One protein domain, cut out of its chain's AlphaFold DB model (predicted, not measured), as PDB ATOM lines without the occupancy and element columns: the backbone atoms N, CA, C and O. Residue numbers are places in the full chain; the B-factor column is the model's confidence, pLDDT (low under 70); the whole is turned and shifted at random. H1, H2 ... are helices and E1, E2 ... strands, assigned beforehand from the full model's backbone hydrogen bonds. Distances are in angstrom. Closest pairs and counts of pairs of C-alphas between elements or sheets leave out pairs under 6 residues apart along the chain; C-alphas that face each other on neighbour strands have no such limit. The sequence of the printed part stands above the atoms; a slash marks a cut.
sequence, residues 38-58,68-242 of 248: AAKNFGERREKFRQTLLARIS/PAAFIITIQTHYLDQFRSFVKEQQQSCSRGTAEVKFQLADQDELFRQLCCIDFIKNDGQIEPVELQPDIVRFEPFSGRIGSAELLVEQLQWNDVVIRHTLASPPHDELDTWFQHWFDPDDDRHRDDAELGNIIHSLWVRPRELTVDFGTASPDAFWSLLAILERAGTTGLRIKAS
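This is residues 38 to 58 and 68 to 242 of the 248 residues of an uncharacterized protein of Mesorhizobium sp. B1-1-5 (UniProt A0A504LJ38). A strongly twisted sheet of six strands has the helices H3 and H4 side by side over one face, and a smaller three-strand sheet follows it along the long axis, beyond its edge strand E7. The long helix H2 bridges the two, running from one end of H4 to cover part of the small sheet, while residues 38 to 45 of H1 stick out free. The printed part has 196 residues with four named helices and nine named strands, in the order H1 H2 E1 E2 E3 E4 E5 E6 H3 E7 E8 H4 E9, and its class is mixed. The larger sheet runs E4 E5 E9 E6 E8 E7 and is mixed; the smaller runs E1 E2 E3, antiparallel. The whole is compact, with a radius of gyration of the C-alphas of 17.1 A, and elongated, spanning 53 by 35 by 34 A.

Begin at H1, residues 38 to 56, which is near H4, residues 219 to 231, with 8 pairs of C-alphas within 10 A. Past the cut, H2, residues 68 to 93, touches H4 with its residues 69 to 76 alone, at a steep tilt of 48 degrees, opposite ways; the closest C-alphas are those of Ile 73 and Pro 219, 6.1 A. Next come E1, residues 97 to 104, E2, residues 115 to 123, and E3, residues 127 to 130, a meander, each strand the antiparallel neighbour of the one before. Look for N 103 and O 116 at 2.8 A and N 130 and O 120 at 2.8 A, both within hydrogen-bond range. E1 bends by 75 degrees at residue 100 and E2 by 76 degrees at residue 119. H2 is on this sheet at a height of 10.2 A, over E2 and only just over E1, with 3 C-alphas there; the closest C-alphas of H2 and E2 are those of Val 87 and Phe 120, 7.0 A. In the larger sheet, E4, residues 142 to 146, and E5, residues 149 to 153, form a hairpin, with N 144 and O 151 at 2.9 A. E9, residues 236 to 240, is parallel to E5, with N 237 and O 150 at 2.8 A, and antiparallel to E6, residues 161 to 165, with N 164 and O 238 at 2.8 A. E8, residues 209 to 213, is antiparallel to E6, with N 163 and O 210 at 2.8 A, and forms a hairpin with E7, residues 202 to 206, with N 204 and O 211 at 2.8 A. The closest C-alphas of E2 and E7, those of Cys 116 and Ser 202, are 4.9 A apart. H3, residues 172 to 183, touches H4 at a shallow tilt of 5 degrees, opposite ways, the closest C-alphas being those of Trp 182 and Ala 221, 6.7 A. H3 and H4 are on the larger sheet, two layers. E6, H3, E7 and E8, H4, E9 are split strand-helix-strand units, two same-way strands with another between them, each with a right-handed crossover. In H2, H3 and H4 every O i to N i+4 pair is within hydrogen-bond range; in H1, 14 of 15 are.

Find C-alpha 38 at (35.093, -32.198, 47.323); from there H1 runs 26.2 A. H2 starts at C-alpha 68, (12.791, -21.593, 31.051), and runs 37.5 A. E1 measures 18.8 A, E2 20.7 A, H3 15.2 A and H4 18.7 A. E9 ends at C-alpha 240, (2.880, -30.451, 36.094).

The C-alphas farthest apart, those of Ser 58 and Gly 125, are 55.2 A apart. Residues 59 to 67 are not printed, and C-alphas 58 and 68 are 10.7 A apart across the cut. The links E3 to E4 and H3 to E7 are long. The mean pLDDT of the printed part is 87.6, and residues 38 to 58 are under 70.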
ATOM      1  N   ALA A  38      36.243 -31.761  48.117       25.83
ATOM      2  CA  ALA A  38      35.093 -32.198  47.323       25.83
ATOM      3  C   ALA A  38      34.081 -31.058  47.101       25.83
ATOM      4  O   ALA A  38      33.603 -30.873  45.981       25.83
ATOM      5  N   ALA A  39      33.843 -30.224  48.120       27.94
ATOM      6  CA  ALA A  39      32.913 -29.093  48.052       27.94
ATOM      7  C   ALA A  39      33.353 -27.997  47.057       27.94
ATOM      8  O   ALA A  39      32.539 -27.486  46.286       27.94
ATOM      9  N   LYS A  40      34.658 -27.683  46.991       27.58
ATOM     10  CA  LYS A  40      35.200 -26.718  46.009       27.58
ATOM     11  C   LYS A  40      35.085 -27.217  44.564       27.58
ATOM     12  O   LYS A  40      34.695 -26.463  43.677       27.58
ATOM     13  N   ASN A  41      35.329 -28.509  44.342       28.05
ATOM     14  CA  ASN A  41      35.207 -29.145  43.029       28.05
ATOM     15  C   ASN A  41      33.752 -29.277  42.536       28.05
ATOM     16  O   ASN A  41      33.529 -29.465  41.336       28.05
ATOM     17  N   PHE A  42      32.770 -29.210  43.440       27.14
ATOM     18  CA  PHE A  42      31.340 -29.248  43.125       27.14
ATOM     19  C   PHE A  42      30.810 -27.864  42.713       27.14
ATOM     20  O   PHE A  42      30.077 -27.757  41.731       27.14
ATOM     21  N   GLY A  43      31.257 -26.790  43.377       27.91
ATOM     22  CA  GLY A  43      30.894 -25.407  43.034       27.91
ATOM     23  C   GLY A  43      31.358 -24.962  41.638       27.91
ATOM     24  O   GLY A  43      30.587 -24.367  40.887       27.91
ATOM     25  N   GLU A  44      32.580 -25.318  41.231       28.42
ATOM     26  CA  GLU A  44      33.089 -25.003  39.882       28.42
ATOM     27  C   GLU A  44      32.404 -25.837  38.786       28.42
ATOM     28  O   GLU A  44      32.139 -25.346  37.683       28.42
ATOM     29  N   ARG A  45      32.042 -27.091  39.098       32.84
ATOM     30  CA  ARG A  45      31.216 -27.926  38.216       32.84
ATOM     31  C   ARG A  45      29.793 -27.385  38.088       32.84
ATOM     32  O   ARG A  45      29.255 -27.467  36.991       32.84
ATOM     33  N   ARG A  46      29.221 -26.787  39.139       34.53
ATOM     34  CA  ARG A  46      27.887 -26.160  39.158       34.53
ATOM     35  C   ARG A  46      27.792 -24.941  38.240       34.53
ATOM     36  O   ARG A  46      26.864 -24.894  37.444       34.53
ATOM     37  N   GLU A  47      28.752 -24.011  38.261       33.47
ATOM     38  CA  GLU A  47      28.705 -22.851  37.346       33.47
ATOM     39  C   GLU A  47      28.982 -23.271  35.897       33.47
ATOM     40  O   GLU A  47      28.293 -22.837  34.977       33.47
ATOM     41  N   LYS A  48      29.914 -24.207  35.673       36.34
ATOM     42  CA  LYS A  48      30.168 -24.751  34.331       36.34
ATOM     43  C   LYS A  48      28.970 -25.547  33.800       36.34
ATOM     44  O   LYS A  48      28.662 -25.463  32.613       36.34
ATOM     45  N   PHE A  49      28.267 -26.278  34.667       37.06
ATOM     46  CA  PHE A  49      27.028 -26.988  34.352       37.06
ATOM     47  C   PHE A  49      25.876 -26.017  34.085       37.06
ATOM     48  O   PHE A  49      25.196 -26.184  33.081       37.06
ATOM     49  N   ARG A  50      25.717 -24.956  34.888       38.62
ATOM     50  CA  ARG A  50      24.735 -23.881  34.674       38.62
ATOM     51  C   ARG A  50      24.943 -23.206  33.322       38.62
ATOM     52  O   ARG A  50      24.009 -23.126  32.535       38.62
ATOM     53  N   GLN A  51      26.176 -22.821  32.997       38.50
ATOM     54  CA  GLN A  51      26.516 -22.227  31.699       38.50
ATOM     55  C   GLN A  51      26.326 -23.214  30.536       38.50
ATOM     56  O   GLN A  51      25.846 -22.831  29.475       38.50
ATOM     57  N   THR A  52      26.628 -24.503  30.732       38.50
ATOM     58  CA  THR A  52      26.425 -25.543  29.705       38.50
ATOM     59  C   THR A  52      24.943 -25.868  29.491       38.50
ATOM     60  O   THR A  52      24.526 -26.087  28.356       38.50
ATOM     61  N   LEU A  53      24.136 -25.886  30.553       40.53
ATOM     62  CA  LEU A  53      22.693 -26.115  30.505       40.53
ATOM     63  C   LEU A  53      21.986 -24.921  29.848       40.53
ATOM     64  O   LEU A  53      21.211 -25.117  28.918       40.53
ATOM     65  N   LEU A  54      22.337 -23.692  30.241       42.03
ATOM     66  CA  LEU A  54      21.836 -22.461  29.619       42.03
ATOM     67  C   LEU A  54      22.240 -22.358  28.138       42.03
ATOM     68  O   LEU A  54      21.417 -21.974  27.311       42.03
ATOM     69  N   ALA A  55      23.461 -22.768  27.774       42.75
ATOM     70  CA  ALA A  55      23.908 -22.809  26.378       42.75
ATOM     71  C   ALA A  55      23.191 -23.884  25.537       42.75
ATOM     72  O   ALA A  55      23.002 -23.701  24.336       42.75
ATOM     73  N   ARG A  56      22.764 -25.000  26.147       44.66
ATOM     74  CA  ARG A  56      22.033 -26.087  25.467       44.66
ATOM     75  C   ARG A  56      20.538 -25.812  25.284       44.66
ATOM     76  O   ARG A  56      19.900 -26.516  24.510       44.66
ATOM     77  N   ILE A  57      19.998 -24.786  25.940       47.31
ATOM     78  CA  ILE A  57      18.589 -24.370  25.827       47.31
ATOM     79  C   ILE A  57      18.332 -23.494  24.565       47.31
ATOM     80  O   ILE A  57      17.198 -23.118  24.279       47.31
ATOM     81  N   SER A  58      19.340 -23.214  23.723       40.22
ATOM     82  CA  SER A  58      19.183 -22.328  22.553       40.22
ATOM     83  C   SER A  58      18.602 -22.988  21.280       40.22
ATOM     84  O   SER A  58      19.327 -23.558  20.471       40.22
ATOM     85  N   PRO A  68      13.321 -20.644  30.073       86.69
ATOM     86  CA  PRO A  68      12.791 -21.593  31.051       86.69
ATOM     87  C   PRO A  68      13.429 -21.432  32.431       86.69
ATOM     88  O   PRO A  68      12.743 -21.533  33.442       86.69
ATOM     89  N   ALA A  69      14.727 -21.117  32.490       88.88
ATOM     90  CA  ALA A  69      15.422 -20.893  33.754       88.88
ATOM     91  C   ALA A  69      14.873 -19.665  34.488       88.88
ATOM     92  O   ALA A  69      14.581 -19.744  35.679       88.88
ATOM     93  N   ALA A  70      14.683 -18.552  33.772       89.44
ATOM     94  CA  ALA A  70      14.076 -17.351  34.345       89.44
ATOM     95  C   ALA A  70      12.632 -17.610  34.795       89.44
ATOM     96  O   ALA A  70      12.217 -17.128  35.842       89.44
ATOM     97  N   PHE A  71      11.885 -18.409  34.034       91.25
ATOM     98  CA  PHE A  71      10.511 -18.751  34.368       91.25
ATOM     99  C   PHE A  71      10.399 -19.584  35.653       91.25
ATOM    100  O   PHE A  71       9.599 -19.258  36.527       91.25
ATOM    101  N   ILE A  72      11.247 -20.605  35.819       94.25
ATOM    102  CA  ILE A  72      11.298 -21.388  37.063       94.25
ATOM    103  C   ILE A  72      11.723 -20.519  38.254       94.25
ATOM    104  O   ILE A  72      11.147 -20.657  39.330       94.25
ATOM    105  N   ILE A  73      12.665 -19.585  38.065       94.81
ATOM    106  CA  ILE A  73      13.022 -18.602  39.103       94.81
ATOM    107  C   ILE A  73      11.793 -17.782  39.517       94.81
ATOM    108  O   ILE A  73      11.568 -17.602  40.709       94.81
ATOM    109  N   THR A  74      10.980 -17.317  38.564       93.88
ATOM    110  CA  THR A  74       9.747 -16.574  38.862       93.88
ATOM    111  C   THR A  74       8.753 -17.398  39.681       93.88
ATOM    112  O   THR A  74       8.235 -16.884  40.670       93.88
ATOM    113  N   ILE A  75       8.501 -18.664  39.316       94.50
ATOM    114  CA  ILE A  75       7.594 -19.537  40.085       94.50
ATOM    115  C   ILE A  75       8.115 -19.732  41.510       94.50
ATOM    116  O   ILE A  75       7.368 -19.559  42.470       94.50
ATOM    117  N   GLN A  76       9.403 -20.051  41.645       96.81
ATOM    118  CA  GLN A  76      10.028 -20.273  42.945       96.81
ATOM    119  C   GLN A  76      10.008 -19.007  43.809       96.81
ATOM    120  O   GLN A  76       9.678 -19.076  44.987       96.81
ATOM    121  N   THR A  77      10.284 -17.839  43.225       96.50
ATOM    122  CA  THR A  77      10.270 -16.556  43.946       96.50
ATOM    123  C   THR A  77       8.867 -16.241  44.452       96.50
ATOM    124  O   THR A  77       8.698 -15.879  45.611       96.50
ATOM    125  N   HIS A  78       7.849 -16.451  43.612       95.88
ATOM    126  CA  HIS A  78       6.457 -16.249  43.995       95.88
ATOM    127  C   HIS A  78       6.017 -17.179  45.136       95.88
ATOM    128  O   HIS A  78       5.331 -16.732  46.052       95.88
ATOM    129  N   TYR A  79       6.430 -18.450  45.109       97.56
ATOM    130  CA  TYR A  79       6.199 -19.371  46.222       97.56
ATOM    131  C   TYR A  79       6.920 -18.908  47.497       97.56
ATOM    132  O   TYR A  79       6.301 -18.843  48.554       97.56
ATOM    133  N   LEU A  80       8.196 -18.515  47.410       98.12
ATOM    134  CA  LEU A  80       8.959 -18.062  48.578       98.12
ATOM    135  C   LEU A  80       8.376 -16.802  49.227       98.12
ATOM    136  O   LEU A  80       8.406 -16.681  50.450       98.12
ATOM    137  N   ASP A  81       7.847 -15.863  48.446       97.81
ATOM    138  CA  ASP A  81       7.203 -14.665  48.995       97.81
ATOM    139  C   ASP A  81       5.940 -15.018  49.800       97.81
ATOM    140  O   ASP A  81       5.692 -14.443  50.868       97.81
ATOM    141  N   GLN A  82       5.179 -16.012  49.334       98.00
ATOM    142  CA  GLN A  82       4.049 -16.567  50.078       98.00
ATOM    143  C   GLN A  82       4.514 -17.330  51.319       98.00
ATOM    144  O   GLN A  82       3.971 -17.104  52.395       98.00
ATOM    145  N   PHE A  83       5.564 -18.148  51.209       98.12
ATOM    146  CA  PHE A  83       6.136 -18.893  52.331       98.12
ATOM    147  C   PHE A  83       6.613 -17.971  53.456       98.12
ATOM    148  O   PHE A  83       6.270 -18.175  54.619       98.12
ATOM    149  N   ARG A  84       7.328 -16.889  53.126       98.25
ATOM    150  CA  ARG A  84       7.745 -15.873  54.109       98.25
ATOM    151  C   ARG A  84       6.558 -15.224  54.809       98.25
ATOM    152  O   ARG A  84       6.586 -15.025  56.025       98.25
ATOM    153  N   SER A  85       5.524 -14.876  54.045       97.69
ATOM    154  CA  SER A  85       4.305 -14.268  54.588       97.69
ATOM    155  C   SER A  85       3.591 -15.242  55.525       97.69
ATOM    156  O   SER A  85       3.286 -14.888  56.660       97.69
ATOM    157  N   PHE A  86       3.450 -16.495  55.095       97.44
ATOM    158  CA  PHE A  86       2.878 -17.585  55.870       97.44
ATOM    159  C   PHE A  86       3.623 -17.827  57.185       97.44
ATOM    160  O   PHE A  86       2.995 -17.810  58.242       97.44
ATOM    161  N   VAL A  87       4.951 -17.981  57.160       96.69
ATOM    162  CA  VAL A  87       5.752 -18.191  58.378       96.69
ATOM    163  C   VAL A  87       5.573 -17.028  59.349       96.69
ATOM    164  O   VAL A  87       5.354 -17.246  60.542       96.69
ATOM    165  N   LYS A  88       5.601 -15.786  58.852       96.88
ATOM    166  CA  LYS A  88       5.387 -14.592  59.676       96.88
ATOM    167  C   LYS A  88       3.994 -14.577  60.311       96.88
ATOM    168  O   LYS A  88       3.869 -14.230  61.484       96.88
ATOM    169  N   GLU A  89       2.958 -14.948  59.566       97.12
ATOM    170  CA  GLU A  89       1.593 -15.069  60.086       97.12
ATOM    171  C   GLU A  89       1.491 -16.165  61.152       97.12
ATOM    172  O   GLU A  89       0.929 -15.926  62.224       97.12
ATOM    173  N   GLN A  90       2.095 -17.337  60.918       95.06
ATOM    174  CA  GLN A  90       2.091 -18.415  61.905       95.06
ATOM    175  C   GLN A  90       2.807 -17.990  63.190       95.06
ATOM    176  O   GLN A  90       2.232 -18.143  64.267       95.06
ATOM    177  N   GLN A  91       3.977 -17.354  63.082       95.06
ATOM    178  CA  GLN A  91       4.728 -16.803  64.218       95.06
ATOM    179  C   GLN A  91       3.945 -15.749  65.011       95.06
ATOM    180  O   GLN A  91       4.131 -15.633  66.217       95.06
ATOM    181  N   GLN A  92       3.066 -14.977  64.367       96.06
ATOM    182  CA  GLN A  92       2.189 -14.022  65.056       96.06
ATOM    183  C   GLN A  92       0.988 -14.694  65.732       96.06
ATOM    184  O   GLN A  92       0.407 -14.130  66.659       96.06
ATOM    185  N   SER A  93       0.610 -15.882  65.263       93.06
ATOM    186  CA  SER A  93      -0.553 -16.633  65.741       93.06
ATOM    187  C   SER A  93      -0.245 -17.621  66.871       93.06
ATOM    188  O   SER A  93      -1.183 -18.173  67.441       93.06
ATOM    189  N   CYS A  94       1.034 -17.850  67.189       91.81
ATOM    190  CA  CYS A  94       1.460 -18.783  68.231       91.81
ATOM    191  C   CYS A  94       2.576 -18.212  69.115       91.81
ATOM    192  O   CYS A  94       3.348 -17.360  68.682       91.81
ATOM    193  N   SER A  95       2.706 -18.713  70.344       90.81
ATOM    194  CA  SER A  95       3.810 -18.341  71.243       90.81
ATOM    195  C   SER A  95       5.078 -19.165  71.007       90.81
ATOM    196  O   SER A  95       6.189 -18.676  71.221       90.81
ATOM    197  N   ARG A  96       4.919 -20.413  70.551       90.56
ATOM    198  CA  ARG A  96       6.005 -21.325  70.188       90.56
ATOM    199  C   ARG A  96       5.691 -21.960  68.843       90.56
ATOM    200  O   ARG A  96       4.668 -22.623  68.689       90.56
ATOM    201  N   GLY A  97       6.605 -21.814  67.897       91.50
ATOM    202  CA  GLY A  97       6.506 -22.471  66.607       91.50
ATOM    203  C   GLY A  97       7.832 -22.471  65.866       91.50
ATOM    204  O   GLY A  97       8.761 -21.742  66.226       91.50
ATOM    205  N   THR A  98       7.941 -23.332  64.866       92.88
ATOM    206  CA  THR A  98       9.174 -23.540  64.105       92.88
ATOM    207  C   THR A  98       8.815 -23.869  62.666       92.88
ATOM    208  O   THR A  98       7.921 -24.679  62.430       92.88
ATOM    209  N   ALA A  99       9.483 -23.205  61.724       95.06
ATOM    210  CA  ALA A  99       9.343 -23.478  60.300       95.06
ATOM    211  C   ALA A  99      10.252 -24.639  59.879       95.06
ATOM    212  O   ALA A  99      11.272 -24.875  60.524       95.06
ATOM    213  N   GLU A 100       9.892 -25.312  58.788       95.62
ATOM    214  CA  GLU A 100      10.700 -26.350  58.136       95.62
ATOM    215  C   GLU A 100      11.147 -27.475  59.087       95.62
ATOM    216  O   GLU A 100      12.333 -27.762  59.254       95.62
ATOM    217  N   VAL A 101      10.176 -28.127  59.731       91.56
ATOM    218  CA  VAL A 101      10.451 -29.217  60.678       91.56
ATOM    219  C   VAL A 101      10.396 -30.559  59.959       91.56
ATOM    220  O   VAL A 101       9.376 -30.919  59.374       91.56
ATOM    221  N   LYS A 102      11.488 -31.325  60.038       94.62
ATOM    222  CA  LYS A 102      11.620 -32.640  59.399       94.62
ATOM    223  C   LYS A 102      11.009 -33.751  60.250       94.62
ATOM    224  O   LYS A 102      11.215 -33.813  61.461       94.62
ATOM    225  N   PHE A 103      10.302 -34.663  59.594       87.12
ATOM    226  CA  PHE A 103       9.665 -35.831  60.189       87.12
ATOM    227  C   PHE A 103       9.968 -37.086  59.388       87.12
ATOM    228  O   PHE A 103      10.154 -37.047  58.171       87.12
ATOM    229  N   GLN A 104       9.937 -38.218  60.086       89.50
ATOM    230  CA  GLN A 104       9.903 -39.535  59.474       89.50
ATOM    231  C   GLN A 104       8.495 -40.128  59.605       89.50
ATOM    232  O   GLN A 104       7.965 -40.244  60.711       89.50
ATOM    233  N   LEU A 105       7.888 -40.505  58.481       81.56
ATOM    234  CA  LEU A 105       6.557 -41.102  58.400       81.56
ATOM    235  C   LEU A 105       6.669 -42.607  58.145       81.56
ATOM    236  O   LEU A 105       7.008 -43.040  57.045       81.56
ATOM    237  N   ALA A 106       6.350 -43.412  59.157       81.50
ATOM    238  CA  ALA A 106       6.312 -44.862  59.006       81.50
ATOM    239  C   ALA A 106       5.300 -45.299  57.925       81.50
ATOM    240  O   ALA A 106       4.287 -44.638  57.692       81.50
ATOM    241  N   ASP A 107       5.581 -46.440  57.292       80.88
ATOM    242  CA  ASP A 107       4.692 -47.131  56.348       80.88
ATOM    243  C   ASP A 107       4.335 -46.339  55.069       80.88
ATOM    244  O   ASP A 107       3.320 -46.602  54.423       80.88
ATOM    245  N   GLN A 108       5.176 -45.375  54.674       81.31
ATOM    246  CA  GLN A 108       5.067 -44.641  53.406       81.31
ATOM    247  C   GLN A 108       6.176 -45.060  52.430       81.31
ATOM    248  O   GLN A 108       7.130 -44.320  52.208       81.31
ATOM    249  N   ASP A 109       6.072 -46.252  51.840       84.31
ATOM    250  CA  ASP A 109       7.133 -46.831  50.989       84.31
ATOM    251  C   ASP A 109       7.439 -46.018  49.718       84.31
ATOM    252  O   ASP A 109       8.534 -46.104  49.162       84.31
ATOM    253  N   GLU A 110       6.477 -45.222  49.247       90.62
ATOM    254  CA  GLU A 110       6.657 -44.333  48.096       90.62
ATOM    255  C   GLU A 110       7.302 -42.992  48.473       90.62
ATOM    256  O   GLU A 110       7.819 -42.305  47.589       90.62
ATOM    257  N   LEU A 111       7.281 -42.608  49.756       91.75
ATOM    258  CA  LEU A 111       7.961 -41.418  50.259       91.75
ATOM    259  C   LEU A 111       9.443 -41.745  50.427       91.75
ATOM    260  O   LEU A 111       9.828 -42.666  51.149       91.75
ATOM    261  N   PHE A 112      10.300 -40.987  49.753       95.19
ATOM    262  CA  PHE A 112      11.719 -41.284  49.700       95.19
ATOM    263  C   PHE A 112      12.339 -41.186  51.094       95.19
ATOM    264  O   PHE A 112      12.216 -40.173  51.782       95.19
ATOM    265  N   ARG A 113      12.968 -42.285  51.530       94.69
ATOM    266  CA  ARG A 113      13.476 -42.472  52.903       94.69
ATOM    267  C   ARG A 113      12.432 -42.256  54.005       94.69
ATOM    268  O   ARG A 113      12.819 -42.127  55.162       94.69
ATOM    269  N   GLN A 114      11.139 -42.254  53.671       93.25
ATOM    270  CA  GLN A 114      10.050 -41.953  54.598       93.25
ATOM    271  C   GLN A 114      10.176 -40.568  55.257       93.25
ATOM    272  O   GLN A 114       9.623 -40.354  56.327       93.25
ATOM    273  N   LEU A 115      10.904 -39.630  54.647       93.69
ATOM    274  CA  LEU A 115      11.162 -38.311  55.221       93.69
ATOM    275  C   LEU A 115      10.336 -37.227  54.527       93.69
ATOM    276  O   LEU A 115      10.270 -37.174  53.298       93.69
ATOM    277  N   CYS A 116       9.753 -36.337  55.323       93.62
ATOM    278  CA  CYS A 116       9.136 -35.103  54.853       93.62
ATOM    279  C   CYS A 116       9.513 -33.925  55.755       93.62
ATOM    280  O   CYS A 116       9.961 -34.105  56.886       93.62
ATOM    281  N   CYS A 117       9.334 -32.717  55.249       94.00
ATOM    282  CA  CYS A 117       9.452 -31.474  55.985       94.00
ATOM    283  C   CYS A 117       8.075 -30.822  56.001       94.00
ATOM    284  O   CYS A 117       7.445 -30.728  54.955       94.00
ATOM    285  N   ILE A 118       7.619 -30.414  57.180       92.06
ATOM    286  CA  ILE A 118       6.379 -29.660  57.357       92.06
ATOM    287  C   ILE A 118       6.727 -28.177  57.350       92.06
ATOM    288  O   ILE A 118       7.702 -27.775  58.001       92.06
ATOM    289  N   ASP A 119       5.922 -27.364  56.671       91.06
ATOM    290  CA  ASP A 119       6.195 -25.937  56.502       91.06
ATOM    291  C   ASP A 119       6.300 -25.205  57.842       91.06
ATOM    292  O   ASP A 119       7.214 -24.399  58.050       91.06
ATOM    293  N   PHE A 120       5.379 -25.494  58.771       94.00
ATOM    294  CA  PHE A 120       5.388 -24.928  60.116       94.00
ATOM    295  C   PHE A 120       4.736 -25.845  61.156       94.00
ATOM    296  O   PHE A 120       3.664 -26.405  60.944       94.00
ATOM    297  N   ILE A 121       5.342 -25.928  62.340       91.56
ATOM    298  CA  ILE A 121       4.753 -26.563  63.522       91.56
ATOM    299  C   ILE A 121       4.452 -25.498  64.570       91.56
ATOM    300  O   ILE A 121       5.355 -24.776  64.993       91.56
ATOM    301  N   LYS A 122       3.208 -25.448  65.053       91.50
ATOM    302  CA  LYS A 122       2.852 -24.739  66.293       91.50
ATOM    303  C   LYS A 122       2.993 -25.674  67.486       91.50
ATOM    304  O   LYS A 122       2.735 -26.870  67.377       91.50
ATOM    305  N   ASN A 123       3.397 -25.128  68.630       90.19
ATOM    306  CA  ASN A 123       3.592 -25.872  69.873       90.19
ATOM    307  C   ASN A 123       3.117 -25.078  71.105       90.19
ATOM    308  O   ASN A 123       3.830 -24.926  72.099       90.19
ATOM    309  N   ASP A 124       1.884 -24.576  71.050       88.56
ATOM    310  CA  ASP A 124       1.230 -23.870  72.162       88.56
ATOM    311  C   ASP A 124       0.497 -24.847  73.097       88.56
ATOM    312  O   ASP A 124      -0.681 -24.702  73.416       88.56
ATOM    313  N   GLY A 125       1.204 -25.897  73.520       84.69
ATOM    314  CA  GLY A 125       0.669 -26.976  74.360       84.69
ATOM    315  C   GLY A 125       0.108 -28.170  73.581       84.69
ATOM    316  O   GLY A 125      -0.034 -29.249  74.159       84.69
ATOM    317  N   GLN A 126      -0.145 -28.017  72.280       83.56
ATOM    318  CA  GLN A 126      -0.354 -29.115  71.335       83.56
ATOM    319  C   GLN A 126       0.499 -28.892  70.087       83.56
ATOM    320  O   GLN A 126       0.657 -27.756  69.644       83.56
ATOM    321  N   ILE A 127       1.051 -29.984  69.549       82.38
ATOM    322  CA  ILE A 127       1.785 -29.980  68.282       82.38
ATOM    323  C   ILE A 127       0.758 -29.959  67.152       82.38
ATOM    324  O   ILE A 127      -0.010 -30.910  67.001       82.38
ATOM    325  N   GLU A 128       0.758 -28.884  66.373       86.69
ATOM    326  CA  GLU A 128      -0.129 -28.696  65.225       86.69
ATOM    327  C   GLU A 128       0.716 -28.424  63.973       86.69
ATOM    328  O   GLU A 128       1.370 -27.376  63.905       86.69
ATOM    329  N   PRO A 129       0.735 -29.348  62.994       86.31
ATOM    330  CA  PRO A 129       1.334 -29.092  61.696       86.31
ATOM    331  C   PRO A 129       0.441 -28.192  60.846       86.31
ATOM    332  O   PRO A 129      -0.771 -28.395  60.768       86.31
ATOM    333  N   VAL A 130       1.054 -27.207  60.198       89.31
ATOM    334  CA  VAL A 130       0.389 -26.252  59.317       89.31
ATOM    335  C   VAL A 130       1.184 -26.174  58.020       89.31
ATOM    336  O   VAL A 130       2.368 -25.851  58.049       89.31
ATOM    337  N   GLU A 131       0.512 -26.439  56.902       91.44
ATOM    338  CA  GLU A 131       1.093 -26.376  55.558       91.44
ATOM    339  C   GLU A 131       0.623 -25.121  54.824       91.44
ATOM    340  O   GLU A 131      -0.544 -24.717  54.922       91.44
ATOM    341  N   LEU A 132       1.513 -24.534  54.032       92.81
ATOM    342  CA  LEU A 132       1.185 -23.484  53.088       92.81
ATOM    343  C   LEU A 132       0.259 -24.034  52.002       92.81
ATOM    344  O   LEU A 132       0.476 -25.094  51.418       92.81
ATOM    345  N   GLN A 133      -0.773 -23.261  51.683       91.88
ATOM    346  CA  GLN A 133      -1.609 -23.462  50.506       91.88
ATOM    347  C   GLN A 133      -1.336 -22.300  49.544       91.88
ATOM    348  O   GLN A 133      -1.958 -21.248  49.697       91.88
ATOM    349  N   PRO A 134      -0.366 -22.430  48.621       91.25
ATOM    350  CA  PRO A 134       0.044 -21.312  47.789       91.25
ATOM    351  C   PRO A 134      -0.956 -21.043  46.661       91.25
ATOM    352  O   PRO A 134      -1.608 -21.946  46.130       91.25
ATOM    353  N   ASP A 135      -1.011 -19.785  46.242       89.50
ATOM    354  CA  ASP A 135      -1.735 -19.354  45.057       89.50
ATOM    355  C   ASP A 135      -1.187 -20.021  43.785       89.50
ATOM    356  O   ASP A 135       0.019 -20.200  43.588       89.50
ATOM    357  N   ILE A 136      -2.101 -20.345  42.870       84.44
ATOM    358  CA  ILE A 136      -1.777 -21.027  41.616       84.44
ATOM    359  C   ILE A 136      -1.278 -20.023  40.573       84.44
ATOM    360  O   ILE A 136      -2.028 -19.158  40.110       84.44
ATOM    361  N   VAL A 137      -0.052 -20.222  40.087       85.44
ATOM    362  CA  VAL A 137       0.476 -19.487  38.932       85.44
ATOM    363  C   VAL A 137      -0.000 -20.137  37.635       85.44
ATOM    364  O   VAL A 137       0.342 -21.279  37.323       85.44
ATOM    365  N   ARG A 138      -0.780 -19.398  36.840       86.69
ATOM    366  CA  ARG A 138      -1.235 -19.839  35.513       86.69
ATOM    367  C   ARG A 138      -0.346 -19.274  34.416       86.69
ATOM    368  O   ARG A 138       0.006 -18.097  34.434       86.69
ATOM    369  N   PHE A 139      -0.024 -20.111  33.440       88.00
ATOM    370  CA  PHE A 139       0.792 -19.755  32.287       88.00
ATOM    371  C   PHE A 139       0.472 -20.675  31.110       88.00
ATOM    372  O   PHE A 139      -0.009 -21.794  31.302       88.00
ATOM    373  N   GLU A 140       0.758 -20.200  29.900       89.06
ATOM    374  CA  GLU A 140       0.707 -21.036  28.703       89.06
ATOM    375  C   GLU A 140       1.799 -22.109  28.774       89.06
ATOM    376  O   GLU A 140       2.961 -21.753  29.004       89.06
ATOM    377  N   PRO A 141       1.466 -23.398  28.575       92.12
ATOM    378  CA  PRO A 141       2.456 -24.460  28.545       92.12
ATOM    379  C   PRO A 141       3.609 -24.147  27.600       92.12
ATOM    380  O   PRO A 141       3.411 -23.627  26.500       92.12
ATOM    381  N   PHE A 142       4.817 -24.522  28.007       89.44
ATOM    382  CA  PHE A 142       5.992 -24.378  27.162       89.44
ATOM    383  C   PHE A 142       6.711 -25.709  27.004       89.44
ATOM    384  O   PHE A 142       6.750 -26.554  27.903       89.44
ATOM    385  N   SER A 143       7.309 -25.860  25.830       92.38
ATOM    386  CA  SER A 143       8.085 -27.032  25.461       92.38
ATOM    387  C   SER A 143       9.541 -26.656  25.257       92.38
ATOM    388  O   SER A 143       9.880 -25.513  24.944       92.38
ATOM    389  N   GLY A 144      10.416 -27.636  25.410       90.56
ATOM    390  CA  GLY A 144      11.838 -27.471  25.184       90.56
ATOM    391  C   GLY A 144      12.541 -28.812  25.177       90.56
ATOM    392  O   GLY A 144      11.926 -29.861  24.997       90.56
ATOM    393  N   ARG A 145      13.852 -28.779  25.395       91.38
ATOM    394  CA  ARG A 145      14.671 -29.986  25.473       91.38
ATOM    395  C   ARG A 145      15.658 -29.885  26.622       91.38
ATOM    396  O   ARG A 145      16.214 -28.818  26.875       91.38
ATOM    397  N   ILE A 146      15.908 -31.015  27.272       88.38
ATOM    398  CA  ILE A 146      17.023 -31.194  28.205       88.38
ATOM    399  C   ILE A 146      17.875 -32.309  27.619       88.38
ATOM    400  O   ILE A 146      17.442 -33.455  27.572       88.38
ATOM    401  N   GLY A 147      19.049 -31.954  27.092       91.19
ATOM    402  CA  GLY A 147      19.901 -32.900  26.371       91.19
ATOM    403  C   GLY A 147      19.145 -33.614  25.245       91.19
ATOM    404  O   GLY A 147      18.660 -32.977  24.299       91.19
ATOM    405  N   SER A 148      19.039 -34.942  25.335       90.56
ATOM    406  CA  SER A 148      18.264 -35.731  24.370       90.56
ATOM    407  C   SER A 148      16.754 -35.785  24.642       90.56
ATOM    408  O   SER A 148      16.014 -36.130  23.719       90.56
ATOM    409  N   ALA A 149      16.297 -35.439  25.848       95.12
ATOM    410  CA  ALA A 149      14.907 -35.576  26.272       95.12
ATOM    411  C   ALA A 149      14.025 -34.408  25.809       95.12
ATOM    412  O   ALA A 149      14.398 -33.239  25.948       95.12
ATOM    413  N   GLU A 150      12.829 -34.728  25.317       96.62
ATOM    414  CA  GLU A 150      11.758 -33.749  25.113       96.62
ATOM    415  C   GLU A 150      11.196 -33.300  26.464       96.62
ATOM    416  O   GLU A 150      10.950 -34.129  27.341       96.62
ATOM    417  N   LEU A 151      10.976 -31.998  26.629       95.81
ATOM    418  CA  LEU A 151      10.423 -31.396  27.838       95.81
ATOM    419  C   LEU A 151       9.107 -30.691  27.511       95.81
ATOM    420  O   LEU A 151       9.053 -29.880  26.589       95.81
ATOM    421  N   LEU A 152       8.086 -30.943  28.324       95.88
ATOM    422  CA  LEU A 152       6.846 -30.175  28.367       95.88
ATOM    423  C   LEU A 152       6.555 -29.784  29.819       95.88
ATOM    424  O   LEU A 152       6.550 -30.649  30.696       95.88
ATOM    425  N   VAL A 153       6.313 -28.497  30.062       94.81
ATOM    426  CA  VAL A 153       5.957 -27.960  31.381       94.81
ATOM    427  C   VAL A 153       4.579 -27.313  31.307       94.81
ATOM    428  O   VAL A 153       4.344 -26.414  30.500       94.81
ATOM    429  N   GLU A 154       3.675 -27.768  32.168       93.19
ATOM    430  CA  GLU A 154       2.263 -27.386  32.216       93.19
ATOM    431  C   GLU A 154       1.895 -27.065  33.665       93.19
ATOM    432  O   GLU A 154       2.150 -27.893  34.519       93.19
ATOM    433  N   GLN A 155       1.269 -25.923  33.971       88.94
ATOM    434  CA  GLN A 155       0.666 -25.651  35.296       88.94
ATOM    435  C   GLN A 155       1.496 -26.149  36.506       88.94
ATOM    436  O   GLN A 155       1.029 -26.946  37.318       88.94
ATOM    437  N   LEU A 156       2.760 -25.732  36.578       91.00
ATOM    438  CA  LEU A 156       3.701 -26.121  37.630       91.00
ATOM    439  C   LEU A 156       3.401 -25.356  38.928       91.00
ATOM    440  O   LEU A 156       3.240 -24.137  38.889       91.00
ATOM    441  N   GLN A 157       3.403 -26.055  40.066       93.38
ATOM    442  CA  GLN A 157       3.376 -25.463  41.410       93.38
ATOM    443  C   GLN A 157       4.611 -25.914  42.185       93.38
ATOM    444  O   GLN A 157       4.949 -27.090  42.152       93.38
ATOM    445  N   TRP A 158       5.311 -24.981  42.835       97.12
ATOM    446  CA  TRP A 158       6.634 -25.249  43.414       97.12
ATOM    447  C   TRP A 158       6.607 -26.317  44.517       97.12
ATOM    448  O   TRP A 158       7.506 -27.152  44.579       97.12
ATOM    449  N   ASN A 159       5.542 -26.345  45.316       95.12
ATOM    450  CA  ASN A 159       5.325 -27.331  46.376       95.12
ATOM    451  C   ASN A 159       4.660 -28.637  45.911       95.12
ATOM    452  O   ASN A 159       4.396 -29.523  46.713       95.12
ATOM    453  N   ASP A 160       4.358 -28.775  44.623       95.12
ATOM    454  CA  ASP A 160       3.683 -29.958  44.093       95.12
ATOM    455  C   ASP A 160       4.105 -30.193  42.643       95.12
ATOM    456  O   ASP A 160       3.323 -30.061  41.704       95.12
ATOM    457  N   VAL A 161       5.381 -30.493  42.420       97.56
ATOM    458  CA  VAL A 161       5.893 -30.764  41.076       97.56
ATOM    459  C   VAL A 161       5.862 -32.258  40.794       97.56
ATOM    460  O   VAL A 161       6.655 -33.033  41.319       97.56
ATOM    461  N   VAL A 162       5.005 -32.658  39.863       97.94
ATOM    462  CA  VAL A 162       4.937 -34.007  39.302       97.94
ATOM    463  C   VAL A 162       5.749 -34.076  38.013       97.94
ATOM    464  O   VAL A 162       5.448 -33.388  37.037       97.94
ATOM    465  N   ILE A 163       6.746 -34.956  37.979       98.31
ATOM    466  CA  ILE A 163       7.618 -35.215  36.833       98.31
ATOM    467  C   ILE A 163       7.351 -36.626  36.323       98.31
ATOM    468  O   ILE A 163       7.753 -37.618  36.931       98.31
ATOM    469  N   ARG A 164       6.722 -36.728  35.155       98.44
ATOM    470  CA  ARG A 164       6.547 -37.993  34.436       98.44
ATOM    471  C   ARG A 164       7.692 -38.220  33.466       98.44
ATOM    472  O   ARG A 164       8.041 -37.315  32.705       98.44
ATOM    473  N   HIS A 165       8.230 -39.434  33.453       98.31
ATOM    474  CA  HIS A 165       9.412 -39.794  32.668       98.31
ATOM    475  C   HIS A 165       9.272 -41.150  31.962       98.31
ATOM    476  O   HIS A 165       8.389 -41.952  32.268       98.31
ATOM    477  N   THR A 166      10.150 -41.436  30.994       98.12
ATOM    478  CA  THR A 166      10.055 -42.658  30.171       98.12
ATOM    479  C   THR A 166      10.928 -43.818  30.649       98.12
ATOM    480  O   THR A 166      10.770 -44.934  30.144       98.12
ATOM    481  N   LEU A 167      11.789 -43.594  31.650       97.62
ATOM    482  CA  LEU A 167      12.619 -44.643  32.260       97.62
ATOM    483  C   LEU A 167      11.784 -45.848  32.715       97.62
ATOM    484  O   LEU A 167      10.661 -45.692  33.193       97.62
ATOM    485  N   ALA A 168      12.345 -47.050  32.580       94.50
ATOM    486  CA  ALA A 168      11.714 -48.277  33.067       94.50
ATOM    487  C   ALA A 168      11.703 -48.350  34.604       94.50
ATOM    488  O   ALA A 168      10.729 -48.826  35.182       94.50
ATOM    489  N   SER A 169      12.757 -47.837  35.242       94.06
ATOM    490  CA  SER A 169      12.910 -47.717  36.692       94.06
ATOM    491  C   SER A 169      13.567 -46.375  37.048       94.06
ATOM    492  O   SER A 169      14.365 -45.873  36.250       94.06
ATOM    493  N   PRO A 170      13.254 -45.777  38.210       93.38
ATOM    494  CA  PRO A 170      13.944 -44.582  38.694       93.38
ATOM    495  C   PRO A 170      15.437 -44.853  38.984       93.38
ATOM    496  O   PRO A 170      15.778 -45.956  39.422       93.38
ATOM    497  N   PRO A 171      16.335 -43.876  38.764       96.31
ATOM    498  CA  PRO A 171      17.757 -43.991  39.095       96.31
ATOM    499  C   PRO A 171      17.973 -43.771  40.605       96.31
ATOM    500  O   PRO A 171      18.282 -42.667  41.046       96.31
ATOM    501  N   HIS A 172      17.707 -44.805  41.413       96.00
ATOM    502  CA  HIS A 172      17.613 -44.687  42.876       96.00
ATOM    503  C   HIS A 172      18.889 -44.160  43.554       96.00
ATOM    504  O   HIS A 172      18.766 -43.331  44.449       96.00
ATOM    505  N   ASP A 173      20.084 -44.573  43.128       97.31
ATOM    506  CA  ASP A 173      21.346 -44.149  43.759       97.31
ATOM    507  C   ASP A 173      21.631 -42.651  43.524       97.31
ATOM    508  O   ASP A 173      22.059 -41.915  44.421       97.31
ATOM    509  N   GLU A 174      21.356 -42.158  42.314       98.25
ATOM    510  CA  GLU A 174      21.482 -40.740  41.986       98.25
ATOM    511  C   GLU A 174      20.399 -39.897  42.658       98.25
ATOM    512  O   GLU A 174      20.689 -38.783  43.100       98.25
ATOM    513  N   LEU A 175      19.170 -40.420  42.749       98.38
ATOM    514  CA  LEU A 175      18.095 -39.788  43.515       98.38
ATOM    515  C   LEU A 175      18.450 -39.712  44.997       98.38
ATOM    516  O   LEU A 175      18.192 -38.683  45.610       98.38
ATOM    517  N   ASP A 176      19.095 -40.738  45.548       98.25
ATOM    518  CA  ASP A 176      19.545 -40.736  46.935       98.25
ATOM    519  C   ASP A 176      20.565 -39.632  47.193       98.25
ATOM    520  O   ASP A 176      20.378 -38.801  48.078       98.25
ATOM    521  N   THR A 177      21.590 -39.542  46.347       98.19
ATOM    522  CA  THR A 177      22.605 -38.481  46.438       98.19
ATOM    523  C   THR A 177      21.984 -37.086  46.308       98.19
ATOM    524  O   THR A 177      22.359 -36.152  47.020       98.19
ATOM    525  N   TRP A 178      21.031 -36.929  45.389       98.62
ATOM    526  CA  TRP A 178      20.310 -35.677  45.190       98.62
ATOM    527  C   TRP A 178      19.439 -35.320  46.396       98.62
ATOM    528  O   TRP A 178      19.466 -34.175  46.839       98.62
ATOM    529  N   PHE A 179      18.728 -36.296  46.959       98.56
ATOM    530  CA  PHE A 179      17.877 -36.119  48.129       98.56
ATOM    531  C   PHE A 179      18.704 -35.774  49.367       98.56
ATOM    532  O   PHE A 179      18.376 -34.819  50.057       98.56
ATOM    533  N   GLN A 180      19.819 -36.468  49.609       98.12
ATOM    534  CA  GLN A 180      20.748 -36.134  50.693       98.12
ATOM    535  C   GLN A 180      21.198 -34.676  50.622       98.12
ATOM    536  O   GLN A 180      21.197 -33.973  51.625       98.12
ATOM    537  N   HIS A 181      21.516 -34.192  49.420       97.75
ATOM    538  CA  HIS A 181      21.884 -32.796  49.252       97.75
ATOM    539  C   HIS A 181      20.706 -31.856  49.496       97.75
ATOM    540  O   HIS A 181      20.854 -30.909  50.255       97.75
ATOM    541  N   TRP A 182      19.571 -32.070  48.831       98.44
ATOM    542  CA  TRP A 182      18.497 -31.082  48.799       98.44
ATOM    543  C   TRP A 182      17.529 -31.168  49.971       98.44
ATOM    544  O   TRP A 182      16.994 -30.139  50.341       98.44
ATOM    545  N   PHE A 183      17.302 -32.332  50.570       98.50
ATOM    546  CA  PHE A 183      16.509 -32.460  51.796       98.50
ATOM    547  C   PHE A 183      17.365 -32.200  53.042       98.50
ATOM    548  O   PHE A 183      16.866 -31.657  54.024       98.50
ATOM    549  N   ASP A 184      18.662 -32.531  52.976       97.75
ATOM    550  CA  ASP A 184      19.631 -32.350  54.065       97.75
ATOM    551  C   ASP A 184      19.194 -33.038  55.370       97.75
ATOM    552  O   ASP A 184      18.979 -32.364  56.371       97.75
ATOM    553  N   PRO A 185      18.968 -34.363  55.384       96.00
ATOM    554  CA  PRO A 185      18.316 -35.042  56.510       96.00
ATOM    555  C   PRO A 185      19.049 -34.893  57.846       96.00
ATOM    556  O   PRO A 185      18.398 -34.952  58.884       96.00
ATOM    557  N   ASP A 186      20.364 -34.676  57.803       94.81
ATOM    558  CA  ASP A 186      21.224 -34.510  58.975       94.81
ATOM    559  C   ASP A 186      21.471 -33.026  59.338       94.81
ATOM    560  O   ASP A 186      22.242 -32.738  60.249       94.81
ATOM    561  N   ASP A 187      20.824 -32.081  58.639       92.69
ATOM    562  CA  ASP A 187      20.971 -30.626  58.830       92.69
ATOM    563  C   ASP A 187      22.422 -30.107  58.689       92.69
ATOM    564  O   ASP A 187      22.791 -29.058  59.226       92.69
ATOM    565  N   ASP A 188      23.254 -30.796  57.900       93.25
ATOM    566  CA  ASP A 188      24.670 -30.469  57.682       93.25
ATOM    567  C   ASP A 188      24.878 -29.077  57.059       93.25
ATOM    568  O   ASP A 188      25.953 -28.474  57.186       93.25
ATOM    569  N   ARG A 189      23.877 -28.563  56.333       93.06
ATOM    570  CA  ARG A 189      23.920 -27.248  55.674       93.06
ATOM    571  C   ARG A 189      23.140 -26.179  56.436       93.06
ATOM    572  O   ARG A 189      23.042 -25.058  55.921       93.06
ATOM    573  N   HIS A 190      22.613 -26.491  57.622       89.88
ATOM    574  CA  HIS A 190      21.878 -25.538  58.445       89.88
ATOM    575  C   HIS A 190      22.734 -24.318  58.799       89.88
ATOM    576  O   HIS A 190      23.951 -24.391  58.996       89.88
ATOM    577  N   ARG A 191      22.077 -23.162  58.864       88.25
ATOM    578  CA  ARG A 191      22.700 -21.880  59.170       88.25
ATOM    579  C   ARG A 191      21.761 -21.043  60.024       88.25
ATOM    580  O   ARG A 191      20.742 -20.585  59.517       88.25
ATOM    581  N   ASP A 192      22.175 -20.751  61.254       85.00
ATOM    582  CA  ASP A 192      21.416 -19.907  62.191       85.00
ATOM    583  C   ASP A 192      21.128 -18.494  61.639       85.00
ATOM    584  O   ASP A 192      20.199 -17.822  62.081       85.00
ATOM    585  N   ASP A 193      21.950 -18.014  60.696       87.50
ATOM    586  CA  ASP A 193      21.821 -16.695  60.069       87.50
ATOM    587  C   ASP A 193      21.017 -16.699  58.759       87.50
ATOM    588  O   ASP A 193      20.799 -15.636  58.170       87.50
ATOM    589  N   ALA A 194      20.593 -17.870  58.279       88.00
ATOM    590  CA  ALA A 194      19.764 -17.987  57.090       88.00
ATOM    591  C   ALA A 194      18.281 -17.822  57.442       88.00
ATOM    592  O   ALA A 194      17.797 -18.335  58.444       88.00
ATOM    593  N   GLU A 195      17.544 -17.120  56.578       87.56
ATOM    594  CA  GLU A 195      16.092 -16.965  56.725       87.56
ATOM    595  C   GLU A 195      15.347 -18.296  56.519       87.56
ATOM    596  O   GLU A 195      14.365 -18.554  57.206       87.56
ATOM    597  N   LEU A 196      15.806 -19.113  55.564       93.19
ATOM    598  CA  LEU A 196      15.185 -20.362  55.113       93.19
ATOM    599  C   LEU A 196      16.265 -21.427  54.869       93.19
ATOM    600  O   LEU A 196      17.405 -21.087  54.529       93.19
ATOM    601  N   GLY A 197      15.899 -22.704  54.966       93.88
ATOM    602  CA  GLY A 197      16.811 -23.846  54.877       93.88
ATOM    603  C   GLY A 197      17.389 -24.109  53.484       93.88
ATOM    604  O   GLY A 197      18.445 -24.734  53.366       93.88
ATOM    605  N   ASN A 198      16.751 -23.614  52.414       97.31
ATOM    606  CA  ASN A 198      17.103 -23.958  51.029       97.31
ATOM    607  C   ASN A 198      17.114 -25.489  50.840       97.31
ATOM    608  O   ASN A 198      18.104 -26.090  50.385       97.31
ATOM    609  N   ILE A 199      15.993 -26.094  51.238       98.31
ATOM    610  CA  ILE A 199      15.743 -27.532  51.208       98.31
ATOM    611  C   ILE A 199      14.451 -27.867  50.462       98.31
ATOM    612  O   ILE A 199      13.540 -27.047  50.387       98.31
ATOM    613  N   ILE A 200      14.382 -29.073  49.901       98.75
ATOM    614  CA  ILE A 200      13.108 -29.654  49.459       98.75
ATOM    615  C   ILE A 200      12.351 -30.176  50.673       98.75
ATOM    616  O   ILE A 200      12.965 -30.544  51.677       98.75
ATOM    617  N   HIS A 201      11.035 -30.275  50.560       98.19
ATOM    618  CA  HIS A 201      10.197 -30.761  51.648       98.19
ATOM    619  C   HIS A 201       9.779 -32.212  51.489       98.19
ATOM    620  O   HIS A 201       9.597 -32.905  52.485       98.19
ATOM    621  N   SER A 202       9.689 -32.731  50.266       97.19
ATOM    622  CA  SER A 202       9.492 -34.167  50.065       97.19
ATOM    623  C   SER A 202       9.876 -34.620  48.661       97.19
ATOM    624  O   SER A 202       9.915 -33.836  47.712       97.19
ATOM    625  N   LEU A 203      10.142 -35.918  48.532       98.56
ATOM    626  CA  LEU A 203      10.265 -36.615  47.258       98.56
ATOM    627  C   LEU A 203       9.459 -37.908  47.350       98.56
ATOM    628  O   LEU A 203       9.728 -38.746  48.202       98.56
ATOM    629  N   TRP A 204       8.518 -38.098  46.439       96.88
ATOM    630  CA  TRP A 204       7.808 -39.352  46.237       96.88
ATOM    631  C   TRP A 204       8.307 -40.010  44.960       96.88
ATOM    632  O   TRP A 204       8.422 -39.351  43.922       96.88
ATOM    633  N   VAL A 205       8.583 -41.310  45.021       96.88
ATOM    634  CA  VAL A 205       9.129 -42.078  43.902       96.88
ATOM    635  C   VAL A 205       8.176 -43.207  43.545       96.88
ATOM    636  O   VAL A 205       8.011 -44.166  44.295       96.88
ATOM    637  N   ARG A 206       7.573 -43.110  42.361       94.69
ATOM    638  CA  ARG A 206       6.681 -44.120  41.788       94.69
ATOM    639  C   ARG A 206       7.213 -44.587  40.435       94.69
ATOM    640  O   ARG A 206       8.049 -43.920  39.817       94.69
ATOM    641  N   PRO A 207       6.733 -45.724  39.903       93.75
ATOM    642  CA  PRO A 207       7.069 -46.118  38.544       93.75
ATOM    643  C   PRO A 207       6.717 -45.005  37.544       93.75
ATOM    644  O   PRO A 207       5.549 -44.666  37.370       93.75
ATOM    645  N   ARG A 208       7.736 -44.480  36.850       96.12
ATOM    646  CA  ARG A 208       7.619 -43.449  35.796       96.12
ATOM    647  C   ARG A 208       7.168 -42.063  36.270       96.12
ATOM    648  O   ARG A 208       6.871 -41.215  35.424       96.12
ATOM    649  N   GLU A 209       7.119 -41.819  37.575       97.31
ATOM    650  CA  GLU A 209       6.636 -40.562  38.140       97.31
ATOM    651  C   GLU A 209       7.396 -40.213  39.423       97.31
ATOM    652  O   GLU A 209       7.541 -41.044  40.317       97.31
ATOM    653  N   LEU A 210       7.862 -38.969  39.510       98.44
ATOM    654  CA  LEU A 210       8.354 -38.366  40.745       98.44
ATOM    655  C   LEU A 210       7.399 -37.245  41.151       98.44
ATOM    656  O   LEU A 210       7.006 -36.466  40.284       98.44
ATOM    657  N   THR A 211       7.071 -37.128  42.434       98.06
ATOM    658  CA  THR A 211       6.389 -35.941  42.979       98.06
ATOM    659  C   THR A 211       7.318 -35.271  43.972       98.06
ATOM    660  O   THR A 211       7.832 -35.936  44.866       98.06
ATOM    661  N   VAL A 212       7.561 -33.978  43.810       98.56
ATOM    662  CA  VAL A 212       8.496 -33.220  44.640       98.56
ATOM    663  C   VAL A 212       7.789 -31.998  45.185       98.56
ATOM    664  O   VAL A 212       7.287 -31.185  44.409       98.56
ATOM    665  N   ASP A 213       7.815 -31.856  46.501       98.06
ATOM    666  CA  ASP A 213       7.631 -30.556  47.125       98.06
ATOM    667  C   ASP A 213       9.009 -29.900  47.211       98.06
ATOM    668  O   ASP A 213       9.873 -30.351  47.973       98.06
ATOM    669  N   PHE A 214       9.260 -28.890  46.373       98.56
ATOM    670  CA  PHE A 214      10.564 -28.234  46.357       98.56
ATOM    671  C   PHE A 214      10.790 -27.301  47.545       98.56
ATOM    672  O   PHE A 214      11.924 -26.846  47.697       98.56
ATOM    673  N   GLY A 215       9.773 -27.030  48.368       97.94
ATOM    674  CA  GLY A 215       9.893 -26.207  49.562       97.94
ATOM    675  C   GLY A 215      10.680 -24.926  49.312       97.94
ATOM    676  O   GLY A 215      10.475 -24.200  48.332       97.94
ATOM    677  N   THR A 216      11.667 -24.672  50.164       98.25
ATOM    678  CA  THR A 216      12.510 -23.479  50.060       98.25
ATOM    679  C   THR A 216      13.722 -23.642  49.141       98.25
ATOM    680  O   THR A 216      14.517 -22.708  48.993       98.25
ATOM    681  N   ALA A 217      13.882 -24.800  48.496       98.38
ATOM    682  CA  ALA A 217      15.025 -25.088  47.644       98.38
ATOM    683  C   ALA A 217      15.157 -24.099  46.479       98.38
ATOM    684  O   ALA A 217      14.193 -23.585  45.904       98.38
ATOM    685  N   SER A 218      16.401 -23.863  46.079       97.69
ATOM    686  CA  SER A 218      16.709 -23.071  44.896       97.69
ATOM    687  C   SER A 218      16.265 -23.779  43.602       97.69
ATOM    688  O   SER A 218      16.236 -25.012  43.552       97.69
ATOM    689  N   PRO A 219      16.060 -23.033  42.498       97.75
ATOM    690  CA  PRO A 219      15.790 -23.594  41.170       97.75
ATOM    691  C   PRO A 219      16.786 -24.654  40.683       97.75
ATOM    692  O   PRO A 219      16.451 -25.475  39.830       97.75
ATOM    693  N   ASP A 220      18.005 -24.673  41.223       97.31
ATOM    694  CA  ASP A 220      18.997 -25.696  40.895       97.31
ATOM    695  C   ASP A 220      18.544 -27.104  41.323       97.31
ATOM    696  O   ASP A 220      18.935 -28.077  40.675       97.31
ATOM    697  N   ALA A 221      17.693 -27.240  42.348       98.50
ATOM    698  CA  ALA A 221      17.110 -28.522  42.751       98.50
ATOM    699  C   ALA A 221      16.290 -29.130  41.612       98.50
ATOM    700  O   ALA A 221      16.526 -30.268  41.204       98.50
ATOM    701  N   PHE A 222      15.414 -28.318  41.021       98.44
ATOM    702  CA  PHE A 222      14.594 -28.694  39.878       98.44
ATOM    703  C   PHE A 222      15.452 -29.102  38.675       98.44
ATOM    704  O   PHE A 222      15.326 -30.213  38.160       98.44
ATOM    705  N   TRP A 223      16.387 -28.248  38.253       97.06
ATOM    706  CA  TRP A 223      17.205 -28.530  37.067       97.06
ATOM    707  C   TRP A 223      18.151 -29.718  37.254       97.06
ATOM    708  O   TRP A 223      18.354 -30.498  36.320       97.06
ATOM    709  N   SER A 224      18.728 -29.878  38.448       98.12
ATOM    710  CA  SER A 224      19.607 -31.013  38.746       98.12
ATOM    711  C   SER A 224      18.848 -32.341  38.766       98.12
ATOM    712  O   SER A 224      19.395 -33.334  38.279       98.12
ATOM    713  N   LEU A 225      17.587 -32.353  39.214       98.69
ATOM    714  CA  LEU A 225      16.726 -33.534  39.154       98.69
ATOM    715  C   LEU A 225      16.410 -33.939  37.710       98.69
ATOM    716  O   LEU A 225      16.585 -35.098  37.333       98.69
ATOM    717  N   LEU A 226      16.026 -32.984  36.857       98.12
ATOM    718  CA  LEU A 226      15.775 -33.281  35.441       98.12
ATOM    719  C   LEU A 226      17.033 -33.787  34.729       98.12
ATOM    720  O   LEU A 226      16.955 -34.678  33.885       98.12
ATOM    721  N   ALA A 227      18.202 -33.269  35.102       96.81
ATOM    722  CA  ALA A 227      19.472 -33.744  34.575       96.81
ATOM    723  C   ALA A 227      19.830 -35.166  35.040       96.81
ATOM    724  O   ALA A 227      20.507 -35.881  34.306       96.81
ATOM    725  N   ILE A 228      19.407 -35.591  36.236       98.19
ATOM    726  CA  ILE A 228      19.547 -36.989  36.679       98.19
ATOM    727  C   ILE A 228      18.721 -37.904  35.773       98.19
ATOM    728  O   ILE A 228      19.251 -38.881  35.247       98.19
ATOM    729  N   LEU A 229      17.459 -37.547  35.523       98.31
ATOM    730  CA  LEU A 229      16.569 -38.328  34.660       98.31
ATOM    731  C   LEU A 229      17.056 -38.376  33.204       98.31
ATOM    732  O   LEU A 229      16.970 -39.420  32.557       98.31
ATOM    733  N   GLU A 230      17.589 -37.265  32.691       97.50
ATOM    734  CA  GLU A 230      18.195 -37.191  31.357       97.50
ATOM    735  C   GLU A 230      19.409 -38.109  31.226       97.50
ATOM    736  O   GLU A 230      19.446 -38.929  30.310       97.50
ATOM    737  N   ARG A 231      20.346 -38.063  32.180       97.31
ATOM    738  CA  ARG A 231      21.528 -38.940  32.175       97.31
ATOM    739  C   ARG A 231      21.181 -40.415  32.337       97.31
ATOM    740  O   ARG A 231      21.877 -41.258  31.780       97.31
ATOM    741  N   ALA A 232      20.104 -40.720  33.059       97.38
ATOM    742  CA  ALA A 232      19.565 -42.073  33.164       97.38
ATOM    743  C   ALA A 232      18.914 -42.566  31.853       97.38
ATOM    744  O   ALA A 232      18.530 -43.730  31.755       97.38
ATOM    745  N   GLY A 233      18.800 -41.704  30.836       97.44
ATOM    746  CA  GLY A 233      18.335 -42.061  29.498       97.44
ATOM    747  C   GLY A 233      16.851 -41.802  29.254       97.44
ATOM    748  O   GLY A 233      16.276 -42.413  28.351       97.44
ATOM    749  N   THR A 234      16.202 -40.925  30.031       97.69
ATOM    750  CA  THR A 234      14.816 -40.554  29.721       97.69
ATOM    751  C   THR A 234      14.771 -39.856  28.365       97.69
ATOM    752  O   THR A 234      15.625 -39.042  28.019       97.69
ATOM    753  N   THR A 235      13.750 -40.169  27.580       97.31
ATOM    754  CA  THR A 235      13.501 -39.560  26.266       97.31
ATOM    755  C   THR A 235      12.414 -38.493  26.316       97.31
ATOM    756  O   THR A 235      12.305 -37.684  25.398       97.31
ATOM    757  N   GLY A 236      11.625 -38.467  27.392       96.62
ATOM    758  CA  GLY A 236      10.554 -37.502  27.587       96.62
ATOM    759  C   GLY A 236      10.362 -37.159  29.057       96.62
ATOM    760  O   GLY A 236      10.475 -38.024  29.928       96.62
ATOM    761  N   LEU A 237      10.070 -35.888  29.305       97.88
ATOM    762  CA  LEU A 237       9.754 -35.301  30.596       97.88
ATOM    763  C   LEU A 237       8.473 -34.482  30.445       97.88
ATOM    764  O   LEU A 237       8.410 -33.561  29.629       97.88
ATOM    765  N   ARG A 238       7.450 -34.815  31.232       97.88
ATOM    766  CA  ARG A 238       6.254 -33.976  31.381       97.88
ATOM    767  C   ARG A 238       6.132 -33.532  32.819       97.88
ATOM    768  O   ARG A 238       6.133 -34.377  33.711       97.88
ATOM    769  N   ILE A 239       6.028 -32.230  33.018       97.25
ATOM    770  CA  ILE A 239       6.069 -31.607  34.334       97.25
ATOM    771  C   ILE A 239       4.772 -30.854  34.563       97.25
ATOM    772  O   ILE A 239       4.382 -30.055  33.712       97.25
ATOM    773  N   LYS A 240       4.127 -31.109  35.700       94.94
ATOM    774  CA  LYS A 240       2.880 -30.451  36.094       94.94
ATOM    775  C   LYS A 240       2.637 -30.471  37.592       94.94
ATOM    776  O   LYS A 240       3.341 -31.185  38.287       94.94
ATOM    777  N   ALA A 241       1.614 -29.769  38.066       91.12
ATOM    778  CA  ALA A 241       1.056 -30.020  39.391       91.12
ATOM    779  C   ALA A 241       0.198 -31.298  39.442       91.12
ATOM    780  O   ALA A 241      -0.368 -31.728  38.423       91.12
ATOM    781  N   SER A 242       0.091 -31.924  40.619       82.25
ATOM    782  CA  SER A 242      -0.800 -33.071  40.845       82.25
ATOM    783  C   SER A 242      -2.263 -32.652  40.700       82.25
ATOM    784  O   SER A 242      -3.052 -33.347  40.048       82.25
TER     785      SER A 242